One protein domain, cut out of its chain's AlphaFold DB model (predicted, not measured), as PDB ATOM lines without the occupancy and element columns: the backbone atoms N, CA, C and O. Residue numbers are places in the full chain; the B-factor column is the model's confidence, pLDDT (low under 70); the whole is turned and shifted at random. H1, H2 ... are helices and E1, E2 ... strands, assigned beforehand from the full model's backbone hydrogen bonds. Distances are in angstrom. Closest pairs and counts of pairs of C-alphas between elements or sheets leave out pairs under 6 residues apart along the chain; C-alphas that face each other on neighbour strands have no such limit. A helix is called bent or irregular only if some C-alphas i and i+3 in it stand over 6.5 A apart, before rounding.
ATOM      1  N   ILE A 834     156.703 191.802 162.408       89.44
ATOM      2  CA  ILE A 834     155.949 192.973 162.866       89.44
ATOM      3  C   ILE A 834     154.501 192.512 163.061       89.44
ATOM      4  O   ILE A 834     153.840 192.145 162.089       89.44
ATOM      5  N   VAL A 835     154.007 192.511 164.299       89.75
ATOM      6  CA  VAL A 835     152.577 192.304 164.590       89.75
ATOM      7  C   VAL A 835     151.857 193.638 164.410       89.75
ATOM      8  O   VAL A 835     152.384 194.672 164.815       89.75
ATOM      9  N   VAL A 836     150.695 193.626 163.753       84.75
ATOM     10  CA  VAL A 836     150.006 194.856 163.326       84.75
ATOM     11  C   VAL A 836     148.943 195.298 164.331       84.75
ATOM     12  O   VAL A 836     148.938 196.461 164.717       84.75
ATOM     13  N   ASP A 837     148.106 194.370 164.794       66.81
ATOM     14  CA  ASP A 837     147.133 194.572 165.873       66.81
ATOM     15  C   ASP A 837     147.108 193.316 166.766       66.81
ATOM     16  O   ASP A 837     146.735 192.240 166.299       66.81
ATOM     17  N   GLU A 838     147.440 193.431 168.058       60.00
ATOM     18  CA  GLU A 838     147.239 192.328 169.024       60.00
ATOM     19  C   GLU A 838     145.814 192.297 169.608       60.00
ATOM     20  O   GLU A 838     145.309 191.228 169.946       60.00
ATOM     21  N   GLU A 839     145.135 193.448 169.711       52.97
ATOM     22  CA  GLU A 839     143.780 193.534 170.289       52.97
ATOM     23  C   GLU A 839     142.652 193.227 169.281       52.97
ATOM     24  O   GLU A 839     141.516 192.959 169.678       52.97
ATOM     25  N   ASN A 840     142.938 193.249 167.976       61.25
ATOM     26  CA  ASN A 840     141.937 193.122 166.915       61.25
ATOM     27  C   ASN A 840     141.632 191.645 166.607       61.25
ATOM     28  O   ASN A 840     142.070 191.087 165.598       61.25
ATOM     29  N   THR A 841     140.889 190.991 167.509       66.31
ATOM     30  CA  THR A 841     140.437 189.601 167.322       66.31
ATOM     31  C   THR A 841     139.750 189.436 165.960       66.31
ATOM     32  O   THR A 841     138.772 190.148 165.706       66.31
ATOM     33  N   PRO A 842     140.203 188.512 165.087       70.19
ATOM     34  CA  PRO A 842     139.681 188.419 163.730       70.19
ATOM     35  C   PRO A 842     138.181 188.071 163.730       70.19
ATOM     36  O   PRO A 842     137.725 187.333 164.613       70.19
ATOM     37  N   PRO A 843     137.394 188.582 162.761       69.56
ATOM     38  CA  PRO A 843     135.961 188.317 162.700       69.56
ATOM     39  C   PRO A 843     135.626 186.811 162.677       69.56
ATOM     40  O   PRO A 843     136.367 186.010 162.105       69.56
ATOM     41  N   PRO A 844     134.483 186.386 163.246       73.75
ATOM     42  CA  PRO A 844     134.079 184.985 163.190       73.75
ATOM     43  C   PRO A 844     133.890 184.522 161.736       73.75
ATOM     44  O   PRO A 844     133.275 185.214 160.922       73.75
ATOM     45  N   ASN A 845     134.365 183.309 161.439       85.44
ATOM     46  CA  ASN A 845     134.392 182.697 160.102       85.44
ATOM     47  C   ASN A 845     135.346 183.380 159.094       85.44
ATOM     48  O   ASN A 845     135.089 183.377 157.885       85.44
ATOM     49  N   THR A 846     136.461 183.956 159.561       89.75
ATOM     50  CA  THR A 846     137.598 184.288 158.687       89.75
ATOM     51  C   THR A 846     138.618 183.160 158.586       89.75
ATOM     52  O   THR A 846     138.974 182.539 159.586       89.75
ATOM     53  N   THR A 847     139.171 182.984 157.391       91.06
ATOM     54  CA  THR A 847     140.363 182.182 157.120       91.06
ATOM     55  C   THR A 847     141.598 183.078 157.173       91.06
ATOM     56  O   THR A 847     141.612 184.140 156.545       91.06
ATOM     57  N   GLN A 848     142.644 182.648 157.881       92.50
ATOM     58  CA  GLN A 848     143.945 183.313 157.840       92.50
ATOM     59  C   GLN A 848     144.733 182.865 156.604       92.50
ATOM     60  O   GLN A 848     144.756 181.686 156.251       92.50
ATOM     61  N   VAL A 849     145.367 183.822 155.937       93.88
ATOM     62  CA  VAL A 849     145.920 183.719 154.590       93.88
ATOM     63  C   VAL A 849     147.269 184.430 154.533       93.88
ATOM     64  O   VAL A 849     147.379 185.577 154.954       93.88
ATOM     65  N   GLN A 850     148.282 183.780 153.961       95.06
ATOM     66  CA  GLN A 850     149.588 184.390 153.715       95.06
ATOM     67  C   GLN A 850     149.738 184.814 152.248       95.06
ATOM     68  O   GLN A 850     149.501 184.020 151.334       95.06
ATOM     69  N   LEU A 851     150.172 186.056 152.032       95.12
ATOM     70  CA  LEU A 851     150.571 186.609 150.738       95.12
ATOM     71  C   LEU A 851     152.083 186.855 150.740       95.12
ATOM     72  O   LEU A 851     152.598 187.601 151.572       95.12
ATOM     73  N   LYS A 852     152.798 186.228 149.804       95.38
ATOM     74  CA  LYS A 852     154.254 186.347 149.659       95.38
ATOM     75  C   LYS A 852     154.603 187.389 148.600       95.38
ATOM     76  O   LYS A 852     153.988 187.427 147.537       95.38
ATOM     77  N   PHE A 853     155.592 188.225 148.890       95.00
ATOM     78  CA  PHE A 853     156.041 189.312 148.025       95.00
ATOM     79  C   PHE A 853     157.390 188.994 147.363       95.00
ATOM     80  O   PHE A 853     158.179 188.167 147.825       95.00
ATOM     81  N   SER A 854     157.647 189.680 146.255       91.81
ATOM     82  CA  SER A 854     158.886 189.645 145.487       91.81
ATOM     83  C   SER A 854     160.078 190.144 146.308       91.81
ATOM     84  O   SER A 854     160.001 191.169 146.984       91.81
ATOM     85  N   ALA A 855     161.225 189.479 146.154       90.56
ATOM     86  CA  ALA A 855     162.501 189.882 146.747       90.56
ATOM     87  C   ALA A 855     163.041 191.235 146.224       90.56
ATOM     88  O   ALA A 855     164.049 191.729 146.722       90.56
ATOM     89  N   GLN A 856     162.370 191.859 145.244       90.62
ATOM     90  CA  GLN A 856     162.604 193.254 144.839       90.62
ATOM     91  C   GLN A 856     162.276 194.272 145.946       90.62
ATOM     92  O   GLN A 856     162.737 195.411 145.875       90.62
ATOM     93  N   LEU A 857     161.500 193.877 146.962       91.31
ATOM     94  CA  LEU A 857     161.267 194.653 148.179       91.31
ATOM     95  C   LEU A 857     161.677 193.813 149.402       91.31
ATOM     96  O   LEU A 857     160.851 193.070 149.939       91.31
ATOM     97  N   PRO A 858     162.959 193.869 149.818       92.94
ATOM     98  CA  PRO A 858     163.478 193.009 150.876       92.94
ATOM     99  C   PRO A 858     162.871 193.309 152.247       92.94
ATOM    100  O   PRO A 858     162.624 194.469 152.581       92.94
ATOM    101  N   TRP A 859     162.754 192.283 153.095       93.81
ATOM    102  CA  TRP A 859     162.303 192.420 154.486       93.81
ATOM    103  C   TRP A 859     163.067 193.511 155.249       93.81
ATOM    104  O   TRP A 859     162.467 194.370 155.889       93.81
ATOM    105  N   LEU A 860     164.395 193.535 155.100       91.25
ATOM    106  CA  LEU A 860     165.273 194.519 155.737       91.25
ATOM    107  C   LEU A 860     164.950 195.969 155.338       91.25
ATOM    108  O   LEU A 860     165.085 196.870 156.159       91.25
ATOM    109  N   GLN A 861     164.497 196.207 154.106       91.38
ATOM    110  CA  GLN A 861     164.094 197.545 153.675       91.38
ATOM    111  C   GLN A 861     162.757 197.958 154.299       91.38
ATOM    112  O   GLN A 861     162.580 199.122 154.635       91.38
ATOM    113  N   VAL A 862     161.826 197.017 154.468       92.88
ATOM    114  CA  VAL A 862     160.511 197.291 155.069       92.88
ATOM    115  C   VAL A 862     160.616 197.485 156.580       92.88
ATOM    116  O   VAL A 862     159.915 198.322 157.125       92.88
ATOM    117  N   VAL A 863     161.520 196.772 157.256       92.56
ATOM    118  CA  VAL A 863     161.811 196.987 158.684       92.56
ATOM    119  C   VAL A 863     162.646 198.251 158.928       92.56
ATOM    120  O   VAL A 863     162.505 198.883 159.970       92.56
ATOM    121  N   GLY A 864     163.523 198.620 157.992       89.38
ATOM    122  CA  GLY A 864     164.404 199.789 158.095       89.38
ATOM    123  C   GLY A 864     163.778 201.130 157.691       89.38
ATOM    124  O   GLY A 864     164.515 202.100 157.537       89.38
ATOM    125  N   ASP A 865     162.461 201.187 157.480       90.25
ATOM    126  CA  ASP A 865     161.721 202.369 157.028       90.25
ATOM    127  C   ASP A 865     160.478 202.569 157.912       90.25
ATOM    128  O   ASP A 865     159.622 201.690 157.999       90.25
ATOM    129  N   ASP A 866     160.360 203.735 158.556       86.38
ATOM    130  CA  ASP A 866     159.277 204.050 159.507       86.38
ATOM    131  C   ASP A 866     157.870 204.095 158.870       86.38
ATOM    132  O   ASP A 866     156.863 204.204 159.574       86.38
ATOM    133  N   VAL A 867     157.771 204.073 157.536       90.00
ATOM    134  CA  VAL A 867     156.545 204.352 156.779       90.00
ATOM    135  C   VAL A 867     156.104 203.153 155.936       90.00
ATOM    136  O   VAL A 867     154.898 202.951 155.756       90.00
ATOM    137  N   LEU A 868     157.029 202.343 155.413       91.44
ATOM    138  CA  LEU A 868     156.703 201.181 154.576       91.44
ATOM    139  C   LEU A 868     155.783 200.153 155.267       91.44
ATOM    140  O   LEU A 868     154.800 199.770 154.626       91.44
ATOM    141  N   PRO A 869     155.971 199.750 156.542       93.06
ATOM    142  CA  PRO A 869     155.042 198.845 157.225       93.06
ATOM    143  C   PRO A 869     153.608 199.390 157.250       93.06
ATOM    144  O   PRO A 869     152.659 198.670 156.937       93.06
ATOM    145  N   SER A 870     153.436 200.688 157.518       90.88
ATOM    146  CA  SER A 870     152.125 201.346 157.473       90.88
ATOM    147  C   SER A 870     151.549 201.425 156.053       90.88
ATOM    148  O   SER A 870     150.332 201.350 155.884       90.88
ATOM    149  N   GLN A 871     152.392 201.540 155.017       92.69
ATOM    150  CA  GLN A 871     151.948 201.465 153.620       92.69
ATOM    151  C   GLN A 871     151.445 200.056 153.260       92.69
ATOM    152  O   GLN A 871     150.394 199.956 152.630       92.69
ATOM    153  N   PHE A 872     152.118 198.985 153.703       93.81
ATOM    154  CA  PHE A 872     151.623 197.606 153.564       93.81
ATOM    155  C   PHE A 872     150.253 197.431 154.226       93.81
ATOM    156  O   PHE A 872     149.292 197.042 153.559       93.81
ATOM    157  N   VAL A 873     150.159 197.765 155.518       93.38
ATOM    158  CA  VAL A 873     148.945 197.596 156.335       93.38
ATOM    159  C   VAL A 873     147.752 198.365 155.768       93.38
ATOM    160  O   VAL A 873     146.631 197.870 155.819       93.38
ATOM    161  N   LYS A 874     147.980 199.548 155.190       92.56
ATOM    162  CA  LYS A 874     146.923 200.344 154.564       92.56
ATOM    163  C   LYS A 874     146.563 199.854 153.156       92.56
ATOM    164  O   LYS A 874     145.415 199.512 152.885       92.56
ATOM    165  N   PHE A 875     147.522 199.884 152.233       94.94
ATOM    166  CA  PHE A 875     147.209 199.862 150.803       94.94
ATOM    167  C   PHE A 875     146.948 198.461 150.249       94.94
ATOM    168  O   PHE A 875     146.154 198.322 149.319       94.94
ATOM    169  N   VAL A 876     147.557 197.414 150.818       95.81
ATOM    170  CA  VAL A 876     147.315 196.043 150.343       95.81
ATOM    171  C   VAL A 876     145.869 195.607 150.644       95.81
ATOM    172  O   VAL A 876     145.208 195.154 149.709       95.81
ATOM    173  N   PRO A 877     145.300 195.819 151.851       95.50
ATOM    174  CA  PRO A 877     143.867 195.618 152.085       95.50
ATOM    175  C   PRO A 877     142.960 196.504 151.220       95.50
ATOM    176  O   PRO A 877     141.959 196.000 150.708       95.50
ATOM    177  N   GLU A 878     143.300 197.786 151.004       96.38
ATOM    178  CA  GLU A 878     142.533 198.686 150.121       96.38
ATOM    179  C   GLU A 878     142.421 198.126 148.688       96.38
ATOM    180  O   GLU A 878     141.315 198.049 148.142       96.38
ATOM    181  N   ASP A 879     143.530 197.680 148.084       96.81
ATOM    182  CA  ASP A 879     143.517 197.087 146.742       96.81
ATOM    183  C   ASP A 879     142.894 195.681 146.715       96.81
ATOM    184  O   ASP A 879     142.147 195.372 145.781       96.81
ATOM    185  N   ILE A 880     143.113 194.835 147.733       96.31
ATOM    186  CA  ILE A 880     142.416 193.540 147.830       96.31
ATOM    187  C   ILE A 880     140.905 193.773 147.835       96.31
ATOM    188  O   ILE A 880     140.205 193.174 147.016       96.31
ATOM    189  N   ALA A 881     140.389 194.658 148.690       96.88
ATOM    190  CA  ALA A 881     138.957 194.944 148.775       96.88
ATOM    191  C   ALA A 881     138.386 195.395 147.419       96.88
ATOM    192  O   ALA A 881     137.422 194.823 146.897       96.88
ATOM    193  N   LYS A 882     139.057 196.377 146.812       96.62
ATOM    194  CA  LYS A 882     138.733 197.007 145.526       96.62
ATOM    195  C   LYS A 882     138.713 196.036 144.340       96.62
ATOM    196  O   LYS A 882     137.897 196.228 143.439       96.62
ATOM    197  N   PHE A 883     139.564 195.005 144.321       96.44
ATOM    198  CA  PHE A 883     139.675 194.075 143.184       96.44
ATOM    199  C   PHE A 883     139.095 192.672 143.411       96.44
ATOM    200  O   PHE A 883     138.828 191.976 142.434       96.44
ATOM    201  N   THR A 884     138.840 192.264 144.657       95.38
ATOM    202  CA  THR A 884     138.188 190.976 144.986       95.38
ATOM    203  C   THR A 884     136.699 191.108 145.326       95.38
ATOM    204  O   THR A 884     135.979 190.104 145.341       95.38
ATOM    205  N   GLY A 885     136.225 192.324 145.625       93.94
ATOM    206  CA  GLY A 885     134.869 192.565 146.128       93.94
ATOM    207  C   GLY A 885     134.656 192.119 147.581       93.94
ATOM    208  O   GLY A 885     133.514 191.929 148.002       93.94
ATOM    209  N   ILE A 886     135.735 191.914 148.343       94.75
ATOM    210  CA  ILE A 886     135.687 191.739 149.800       94.75
ATOM    211  C   ILE A 886     135.540 193.134 150.436       94.75
ATOM    212  O   ILE A 886     136.273 194.040 150.047       94.75
ATOM    213  N   PRO A 887     134.620 193.372 151.387       93.81
ATOM    214  CA  PRO A 887     134.547 194.667 152.059       93.81
ATOM    215  C   PRO A 887     135.815 194.912 152.886       93.81
ATOM    216  O   PRO A 887     136.235 194.035 153.632       93.81
ATOM    217  N   LEU A 888     136.395 196.115 152.806       93.88
ATOM    218  CA  LEU A 888     137.659 196.454 153.485       93.88
ATOM    219  C   LEU A 888     137.635 196.162 154.996       93.88
ATOM    220  O   LEU A 888     138.604 195.649 155.537       93.88
ATOM    221  N   LYS A 889     136.495 196.411 155.654       91.50
ATOM    222  CA  LYS A 889     136.257 196.116 157.080       91.50
ATOM    223  C   LYS A 889     136.334 194.627 157.461       91.50
ATOM    224  O   LYS A 889     136.385 194.317 158.643       91.50
ATOM    225  N   ASP A 890     136.274 193.731 156.477       92.06
ATOM    226  CA  ASP A 890     136.316 192.277 156.660       92.06
ATOM    227  C   ASP A 890     137.709 191.704 156.323       92.06
ATOM    228  O   ASP A 890     137.889 190.489 156.326       92.06
ATOM    229  N   ILE A 891     138.689 192.571 156.029       92.94
ATOM    230  CA  ILE A 891     140.100 192.232 155.825       92.94
ATOM    231  C   ILE A 891     140.891 192.808 157.002       92.94
ATOM    232  O   ILE A 891     140.960 194.026 157.149       92.94
ATOM    233  N   THR A 892     141.522 191.963 157.816       91.75
ATOM    234  CA  THR A 892     142.465 192.423 158.855       91.75
ATOM    235  C   THR A 892     143.869 191.918 158.558       91.75
ATOM    236  O   THR A 892     144.036 190.808 158.057       91.75
ATOM    237  N   VAL A 893     144.889 192.726 158.840       93.38
ATOM    238  CA  VAL A 893     146.293 192.304 158.743       93.38
ATOM    239  C   VAL A 893     146.726 191.845 160.128       93.38
ATOM    240  O   VAL A 893     146.651 192.624 161.071       93.38
ATOM    241  N   THR A 894     147.158 190.595 160.260       92.12
ATOM    242  CA  THR A 894     147.709 190.080 161.521       92.12
ATOM    243  C   THR A 894     149.152 190.547 161.686       92.12
ATOM    244  O   THR A 894     149.541 191.061 162.734       92.12
ATOM    245  N   ASP A 895     149.964 190.357 160.642       93.44
ATOM    246  CA  ASP A 895     151.404 190.582 160.705       93.44
ATOM    247  C   ASP A 895     152.084 190.712 159.336       93.44
ATOM    248  O   ASP A 895     151.547 190.329 158.294       93.44
ATOM    249  N   LEU A 896     153.308 191.237 159.389       95.38
ATOM    250  CA  LEU A 896     154.320 191.169 158.343       95.38
ATOM    251  C   LEU A 896     155.518 190.374 158.888       95.38
ATOM    252  O   LEU A 896     155.891 190.536 160.049       95.38
ATOM    253  N   GLN A 897     156.127 189.523 158.069       94.75
ATOM    254  CA  GLN A 897     157.258 188.662 158.426       94.75
ATOM    255  C   GLN A 897     158.284 188.610 157.288       94.75
ATOM    256  O   GLN A 897     157.973 188.922 156.135       94.75
ATOM    257  N   ALA A 898     159.502 188.159 157.594       93.75
ATOM    258  CA  ALA A 898     160.475 187.799 156.567       93.75
ATOM    259  C   ALA A 898     159.985 186.595 155.740       93.75
ATOM    260  O   ALA A 898     159.629 185.557 156.298       93.75
ATOM    261  N   ALA A 899     160.006 186.706 154.412       92.06
ATOM    262  CA  ALA A 899     159.798 185.561 153.529       92.06
ATOM    263  C   ALA A 899     161.106 184.782 153.295       92.06
ATOM    264  O   ALA A 899     162.209 185.326 153.344       92.06
ATOM    265  N   ASP A 900     160.973 183.504 152.940       89.81
ATOM    266  CA  ASP A 900     162.061 182.585 152.568       89.81
ATOM    267  C   ASP A 900     162.901 183.066 151.368       89.81
ATOM    268  O   ASP A 900     164.078 182.726 151.256       89.81
ATOM    269  N   ASN A 901     162.310 183.890 150.494       87.56
ATOM    270  CA  ASN A 901     162.987 184.542 149.368       87.56
ATOM    271  C   ASN A 901     163.671 185.878 149.742       87.56
ATOM    272  O   ASN A 901     164.187 186.557 148.859       87.56
ATOM    273  N   GLY A 902     163.636 186.287 151.015       88.94
ATOM    274  CA  GLY A 902     164.146 187.572 151.504       88.94
ATOM    275  C   GLY A 902     163.226 188.779 151.292       88.94
ATOM    276  O   GLY A 902     163.557 189.872 151.752       88.94
ATOM    277  N   GLY A 903     162.079 188.601 150.631       92.81
ATOM    278  CA  GLY A 903     161.003 189.590 150.540       92.81
ATOM    279  C   GLY A 903     160.110 189.608 151.787       92.81
ATOM    280  O   GLY A 903     160.496 189.140 152.860       92.81
ATOM    281  N   VAL A 904     158.893 190.132 151.639       95.25
ATOM    282  CA  VAL A 904     157.883 190.189 152.713       95.25
ATOM    283  C   VAL A 904     156.904 189.017 152.622       95.25
ATOM    284  O   VAL A 904     156.478 188.626 151.536       95.25
ATOM    285  N   LEU A 905     156.499 188.494 153.774       95.62
ATOM    286  CA  LEU A 905     155.366 187.594 153.952       95.62
ATOM    287  C   LEU A 905     154.297 188.335 154.767       95.62
ATOM    288  O   LEU A 905     154.577 188.799 155.867       95.62
ATOM    289  N   MET A 906     153.091 188.492 154.226       95.50
ATOM    290  CA  MET A 906     152.005 189.254 154.852       95.50
ATOM    291  C   MET A 906     150.860 188.326 155.235       95.50
ATOM    292  O   MET A 906     150.276 187.676 154.368       95.50
ATOM    293  N   THR A 907     150.512 188.294 156.517       94.62
ATOM    294  CA  THR A 907     149.424 187.464 157.041       94.62
ATOM    295  C   THR A 907     148.166 188.309 157.198       94.62
ATOM    296  O   THR A 907     148.151 189.274 157.962       94.62
ATOM    297  N   ILE A 908     147.097 187.939 156.494       94.12
ATOM    298  CA  ILE A 908     145.787 188.600 156.543       94.12
ATOM    299  C   ILE A 908     144.688 187.612 156.933       94.12
ATOM    300  O   ILE A 908     144.789 186.422 156.652       94.12
ATOM    301  N   ASN A 909     143.603 188.098 157.523       93.31
ATOM    302  CA  ASN A 909     142.371 187.338 157.720       93.31
ATOM    303  C   ASN A 909     141.310 187.887 156.760       93.31
ATOM    304  O   ASN A 909     141.159 189.102 156.637       93.31
ATOM    305  N   ILE A 910     140.587 186.996 156.080       94.38
ATOM    306  CA  ILE A 910     139.477 187.326 155.169       94.38
ATOM    307  C   ILE A 910     138.306 186.362 155.397       94.38
ATOM    308  O   ILE A 910     138.543 185.260 155.891       94.38
ATOM    309  N   PRO A 911     137.051 186.687 155.026       93.69
ATOM    310  CA  PRO A 911     135.934 185.762 155.203       93.69
ATOM    311  C   PRO A 911     136.171 184.464 154.427       93.69
ATOM    312  O   PRO A 911     136.556 184.503 153.257       93.69
ATOM    313  N   GLU A 912     135.909 183.317 155.051       92.00
ATOM    314  CA  GLU A 912     136.177 181.993 154.470       92.00
ATOM    315  C   GLU A 912     135.501 181.814 153.100       92.00
ATOM    316  O   GLU A 912     136.132 181.441 152.108       92.00
ATOM    317  N   ASN A 913     134.236 182.234 152.994       91.94
ATOM    318  CA  ASN A 913     133.463 182.217 151.747       91.94
ATOM    319  C   ASN A 913     133.952 183.209 150.665       91.94
ATOM    320  O   ASN A 913     133.352 183.290 149.590       91.94
ATOM    321  N   LYS A 914     135.031 183.960 150.924       93.88
ATOM    322  CA  LYS A 914     135.714 184.849 149.974       93.88
ATOM    323  C   LYS A 914     137.133 184.407 149.620       93.88
ATOM    324  O   LYS A 914     137.720 185.019 148.728       93.88
ATOM    325  N   PHE A 915     137.664 183.334 150.214       93.38
ATOM    326  CA  PHE A 915     138.993 182.814 149.866       93.38
ATOM    327  C   PHE A 915     139.149 182.565 148.355       93.38
ATOM    328  O   PHE A 915     140.147 182.964 147.755       93.38
ATOM    329  N   GLY A 916     138.118 182.011 147.706       91.94
ATOM    330  CA  GLY A 916     138.095 181.813 146.253       91.94
ATOM    331  C   GLY A 916     138.188 183.110 145.434       91.94
ATOM    332  O   GLY A 916     138.823 183.112 144.381       91.94
ATOM    333  N   ASN A 917     137.626 184.228 145.913       93.50
ATOM    334  CA  ASN A 917     137.742 185.525 145.234       93.50
ATOM    335  C   ASN A 917     139.181 186.049 145.281       93.50
ATOM    336  O   ASN A 917     139.695 186.488 144.255       93.50
ATOM    337  N   LEU A 918     139.832 185.988 146.448       95.12
ATOM    338  CA  LEU A 918     141.235 186.387 146.589       95.12
ATOM    339  C   LEU A 918     142.146 185.484 145.747       95.12
ATOM    340  O   LEU A 918     142.931 185.983 144.945       95.12
ATOM    341  N   SER A 919     141.983 184.166 145.870       93.88
ATOM    342  CA  SER A 919     142.792 183.173 145.159       93.88
ATOM    343  C   SER A 919     142.744 183.355 143.638       93.88
ATOM    344  O   SER A 919     143.789 183.464 142.999       93.88
ATOM    345  N   ASN A 920     141.552 183.537 143.059       93.12
ATOM    346  CA  ASN A 920     141.391 183.776 141.620       93.12
ATOM    347  C   ASN A 920     141.978 185.118 141.129       93.12
ATOM    348  O   ASN A 920     142.275 185.252 139.941       93.12
ATOM    349  N   VAL A 921     142.116 186.122 142.003       95.50
ATOM    350  CA  VAL A 921     142.664 187.448 141.655       95.50
ATOM    351  C   VAL A 921     144.190 187.477 141.759       95.50
ATOM    352  O   VAL A 921     144.833 188.078 140.901       95.50
ATOM    353  N   ILE A 922     144.766 186.808 142.762       95.19
ATOM    354  CA  ILE A 922     146.219 186.727 142.980       95.19
ATOM    355  C   ILE A 922     146.874 185.702 142.039       95.19
ATOM    356  O   ILE A 922     147.875 186.011 141.407       95.19
ATOM    357  N   ALA A 923     146.271 184.525 141.832       93.81
ATOM    358  CA  ALA A 923     146.802 183.510 140.909       93.81
ATOM    359  C   ALA A 923     146.714 183.906 139.414       93.81
ATOM    360  O   ALA A 923     147.129 183.147 138.537       93.81
ATOM    361  N   ASN A 924     146.151 185.077 139.103       94.38
ATOM    362  CA  ASN A 924     146.054 185.623 137.756       94.38
ATOM    363  C   ASN A 924     146.911 186.903 137.640       94.38
ATOM    364  O   ASN A 924     146.421 187.979 137.993       94.38
ATOM    365  N   PRO A 925     148.140 186.841 137.088       94.25
ATOM    366  CA  PRO A 925     149.007 188.017 136.929       94.25
ATOM    367  C   PRO A 925     148.433 189.093 135.989       94.25
ATOM    368  O   PRO A 925     148.868 190.239 136.023       94.25
ATOM    369  N   SER A 926     147.430 188.752 135.174       95.06
ATOM    370  CA  SER A 926     146.702 189.691 134.310       95.06
ATOM    371  C   SER A 926     145.454 190.284 134.984       95.06
ATOM    372  O   SER A 926     144.622 190.898 134.313       95.06
ATOM    373  N   SER A 927     145.263 190.080 136.293       96.31
ATOM    374  CA  SER A 927     144.115 190.626 137.020       96.31
ATOM    375  C   SER A 927     144.228 192.140 137.235       96.31
ATOM    376  O   SER A 927     145.299 192.749 137.170       96.31
ATOM    377  N   ALA A 928     143.094 192.781 137.530       94.62
ATOM    378  CA  ALA A 928     143.061 194.216 137.803       94.62
ATOM    379  C   ALA A 928     143.856 194.616 139.065       94.62
ATOM    380  O   ALA A 928     144.268 195.768 139.156       94.62
ATOM    381  N   PHE A 929     144.125 193.678 139.981       96.31
ATOM    382  CA  PHE A 929     144.991 193.896 141.143       96.31
ATOM    383  C   PHE A 929     146.426 194.226 140.711       96.31
ATOM    384  O   PHE A 929     146.965 195.254 141.107       96.31
ATOM    385  N   TYR A 930     146.998 193.443 139.796       95.75
ATOM    386  CA  TYR A 930     148.327 193.703 139.235       95.75
ATOM    387  C   TYR A 930     148.347 194.892 138.269       95.75
ATOM    388  O   TYR A 930     149.250 195.725 138.310       95.75
ATOM    389  N   LEU A 931     147.336 195.004 137.402       94.56
ATOM    390  CA  LEU A 931     147.328 195.999 136.322       94.56
ATOM    391  C   LEU A 931     146.847 197.401 136.746       94.56
ATOM    392  O   LEU A 931     147.078 198.364 136.016       94.56
ATOM    393  N   LYS A 932     146.118 197.526 137.866       94.75
ATOM    394  CA  LYS A 932     145.478 198.780 138.325       94.75
ATOM    395  C   LYS A 932     145.547 199.007 139.844       94.75
ATOM    396  O   LYS A 932     144.998 200.003 140.334       94.75
ATOM    397  N   GLY A 933     146.154 198.087 140.589       93.19
ATOM    398  CA  GLY A 933     146.530 198.302 141.979       93.19
ATOM    399  C   GLY A 933     147.799 199.131 142.111       93.19
ATOM    400  O   GLY A 933     148.373 199.626 141.138       93.19
ATOM    401  N   THR A 934     148.198 199.310 143.356       94.69
ATOM    402  CA  THR A 934     149.396 200.038 143.755       94.69
ATOM    403  C   THR A 934     150.684 199.288 143.408       94.69
ATOM    404  O   THR A 934     150.675 198.112 143.041       94.69
ATOM    405  N   GLU A 935     151.830 199.956 143.566       92.31
ATOM    406  CA  GLU A 935     153.141 199.306 143.427       92.31
ATOM    407  C   GLU A 935     153.311 198.122 144.400       92.31
ATOM    408  O   GLU A 935     153.997 197.166 144.061       92.31
ATOM    409  N   LEU A 936     152.626 198.119 145.554       94.25
ATOM    410  CA  LEU A 936     152.597 196.971 146.467       94.25
ATOM    411  C   LEU A 936     151.839 195.774 145.874       94.25
ATOM    412  O   LEU A 936     152.347 194.656 145.925       94.25
ATOM    413  N   SER A 937     150.675 195.984 145.245       94.25
ATOM    414  CA  SER A 937     149.942 194.908 144.555       94.25
ATOM    415  C   SER A 937     150.780 194.229 143.471       94.25
ATOM    416  O   SER A 937     150.738 193.009 143.338       94.25
ATOM    417  N   LYS A 938     151.593 195.001 142.738       94.00
ATOM    418  CA  LYS A 938     152.493 194.486 141.689       94.00
ATOM    419  C   LYS A 938     153.608 193.577 142.215       94.00
ATOM    420  O   LYS A 938     154.196 192.841 141.429       94.00
ATOM    421  N   LEU A 939     153.904 193.641 143.513       94.81
ATOM    422  CA  LEU A 939     154.982 192.890 144.153       94.81
ATOM    423  C   LEU A 939     154.509 191.583 144.799       94.81
ATOM    424  O   LEU A 939     155.365 190.797 145.192       94.81
ATOM    425  N   VAL A 940     153.202 191.317 144.914       95.19
ATOM    426  CA  VAL A 940     152.695 190.016 145.393       95.19
ATOM    427  C   VAL A 940     153.023 188.941 144.357       95.19
ATOM    428  O   VAL A 940     152.591 189.057 143.215       95.19
ATOM    429  N   ASP A 941     153.745 187.885 144.724       93.44
ATOM    430  CA  ASP A 941     154.129 186.831 143.780       93.44
ATOM    431  C   ASP A 941     152.903 185.989 143.355       93.44
ATOM    432  O   ASP A 941     152.385 185.228 144.176       93.44
ATOM    433  N   PRO A 942     152.448 186.064 142.084       92.12
ATOM    434  CA  PRO A 942     151.300 185.295 141.591       92.12
ATOM    435  C   PRO A 942     151.605 183.792 141.457       92.12
ATOM    436  O   PRO A 942     150.698 182.989 141.239       92.12
ATOM    437  N   SER A 943     152.884 183.411 141.550       88.56
ATOM    438  CA  SER A 943     153.381 182.034 141.449       88.56
ATOM    439  C   SER A 943     153.422 181.329 142.808       88.56
ATOM    440  O   SER A 943     153.443 180.098 142.861       88.56
ATOM    441  N   SER A 944     153.453 182.093 143.904       86.56
ATOM    442  CA  SER A 944     153.482 181.546 145.258       86.56
ATOM    443  C   SER A 944     152.089 181.045 145.657       86.56
ATOM    444  O   SER A 944     151.113 181.791 145.550       86.56
ATOM    445  N   PRO A 945     151.952 179.795 146.139       80.81
ATOM    446  CA  PRO A 945     150.666 179.280 146.583       80.81
ATOM    447  C   PRO A 945     150.196 180.045 147.822       80.81
ATOM    448  O   PRO A 945     150.943 180.203 148.787       80.81
ATOM    449  N   ILE A 946     148.938 180.485 147.814       84.94
ATOM    450  CA  ILE A 946     148.334 181.167 148.958       84.94
ATOM    451  C   ILE A 946     148.158 180.163 150.101       84.94
ATOM    452  O   ILE A 946     147.309 179.270 150.028       84.94
ATOM    453  N   VAL A 947     148.959 180.308 151.157       82.00
ATOM    454  CA  VAL A 947     148.926 179.406 152.314       82.00
ATOM    455  C   VAL A 947     147.798 179.821 153.256       82.00
ATOM    456  O   VAL A 947     147.826 180.905 153.839       82.00
ATOM    457  N   VAL A 948     146.819 178.933 153.432       81.12
ATOM    458  CA  VAL A 948     145.848 179.020 154.530       81.12
ATOM    459  C   VAL A 948     146.525 178.581 155.827       81.12
ATOM    460  O   VAL A 948     147.169 177.535 155.865       81.12
ATOM    461  N   SER A 949     146.386 179.385 156.880       60.66
ATOM    462  CA  SER A 949     146.992 179.145 158.195       60.66
ATOM    463  C   SER A 949     145.925 178.835 159.249       60.66
ATOM    464  O   SER A 949     144.918 179.535 159.333       60.66
ATOM    465  N   GLY A 950     146.167 177.813 160.076       50.16
ATOM    466  CA  GLY A 950     145.340 177.461 161.238       50.16
ATOM    467  C   GLY A 950     144.761 176.043 161.204       50.16
ATOM    468  O   GLY A 950     144.431 175.510 160.149       50.16
ATOM    469  N   ASP A 951     144.607 175.441 162.386       37.03
ATOM    470  CA  ASP A 951     144.178 174.043 162.569       37.03
ATOM    471  C   ASP A 951     142.713 173.760 162.181       37.03
ATOM    472  O   ASP A 951     142.310 172.601 162.064       37.03
ATOM    473  N   ASN A 952     141.914 174.800 161.918       36.59
ATOM    474  CA  ASN A 952     140.609 174.668 161.271       36.59
ATOM    475  C   ASN A 952     140.775 174.533 159.751       36.59
ATOM    476  O   ASN A 952     140.430 175.433 158.988       36.59
TER     477      ASN A 952
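Overview. This is residues 834 to 952 of the 1021 residues of the protein "Titin-like, partial" of Rhizophagus irregularis (strain DAOM 181602 / DAOM 197198 / MUCL 43194) (UniProt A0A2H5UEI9). A strongly twisted sheet of four strands has helices H2 and H3 over one face, H2 over E2 and E3 and H3 over E1, the two set about perpendicular; no named helix covers the other face. Short H4 packs on the end of H2 that holds residues 879 to 883, away from the sheet, and short H1 lies by one end of the strands. The 119 printed residues hold four named helices and four named strands, in the order E1 H1 H2 E2 E3 H3 H4 E4; the sheet's order is E2 E3 E1 E4, all antiparallel, and the class is mixed. The whole is compact, with a radius of gyration of the C-alphas of 13.2 A, and rounded, spanning 36 by 34 by 23 A.

Along the chain. Strand E1, residues 846 to 852, is 19.1 A long and begins at C-alpha 846 (137.598, 184.288, 158.687). E2, residues 892 to 898, is 18.7 A long; E3, residues 904 to 911, 22.5 A; E4, residues 947 to 949, ends at C-alpha 949 (146.992, 179.145, 158.195). H2, residues 868 to 884, is 23.2 A long and begins at C-alpha 868 (156.703, 201.181, 154.576). H3, residues 912 to 922, is 16.0 A long and irregular, with C-alphas 913 and 916 7.2 A apart. H1 is residues 859 to 863, H4 residues 928 to 932.

Arrangement. E2 and E3 form a hairpin, with N 894 and O 907 2.8 A apart. Between E3 and E1, N 849 and O 908 are 2.8 A apart; between E1 and E4, N 850 and O 947 are 2.9 A apart. E1, H1 H2, E2 and E3, H3 H4, E4 are split strand-helix-strand units, same-way strands with another strand between them, both right-handed crossovers. H2 and H3, on the same face, make two layers with the sheet. H2 runs slantwise to the strands, H3 along them, each at a height over the sheet of 9.5 A. H2 is the hub: its residues 880 to 884 touch H3 at 80 degrees, about perpendicular, with C-alphas 884 and 917 closest, 5.5 A; its residues 879 to 883 touch H4, with C-alphas 883 and 929 closest, 5.7 A. H1 only grazes the sheet. In H1 and H4 every O i to N i+4 pair is within hydrogen-bond range, in H2 12 of 13 and in H3 5 of 7.

Size, cuts and confidence. The C-alphas farthest apart, of Glu 839 and Ser 926, are 36.3 A apart. The printed part has no cut. The link from H4 to E4, 14 residues, is long. Mean pLDDT of the printed part is 89.3; residues 837 to 841, 843 and 949 to 952 are under 70.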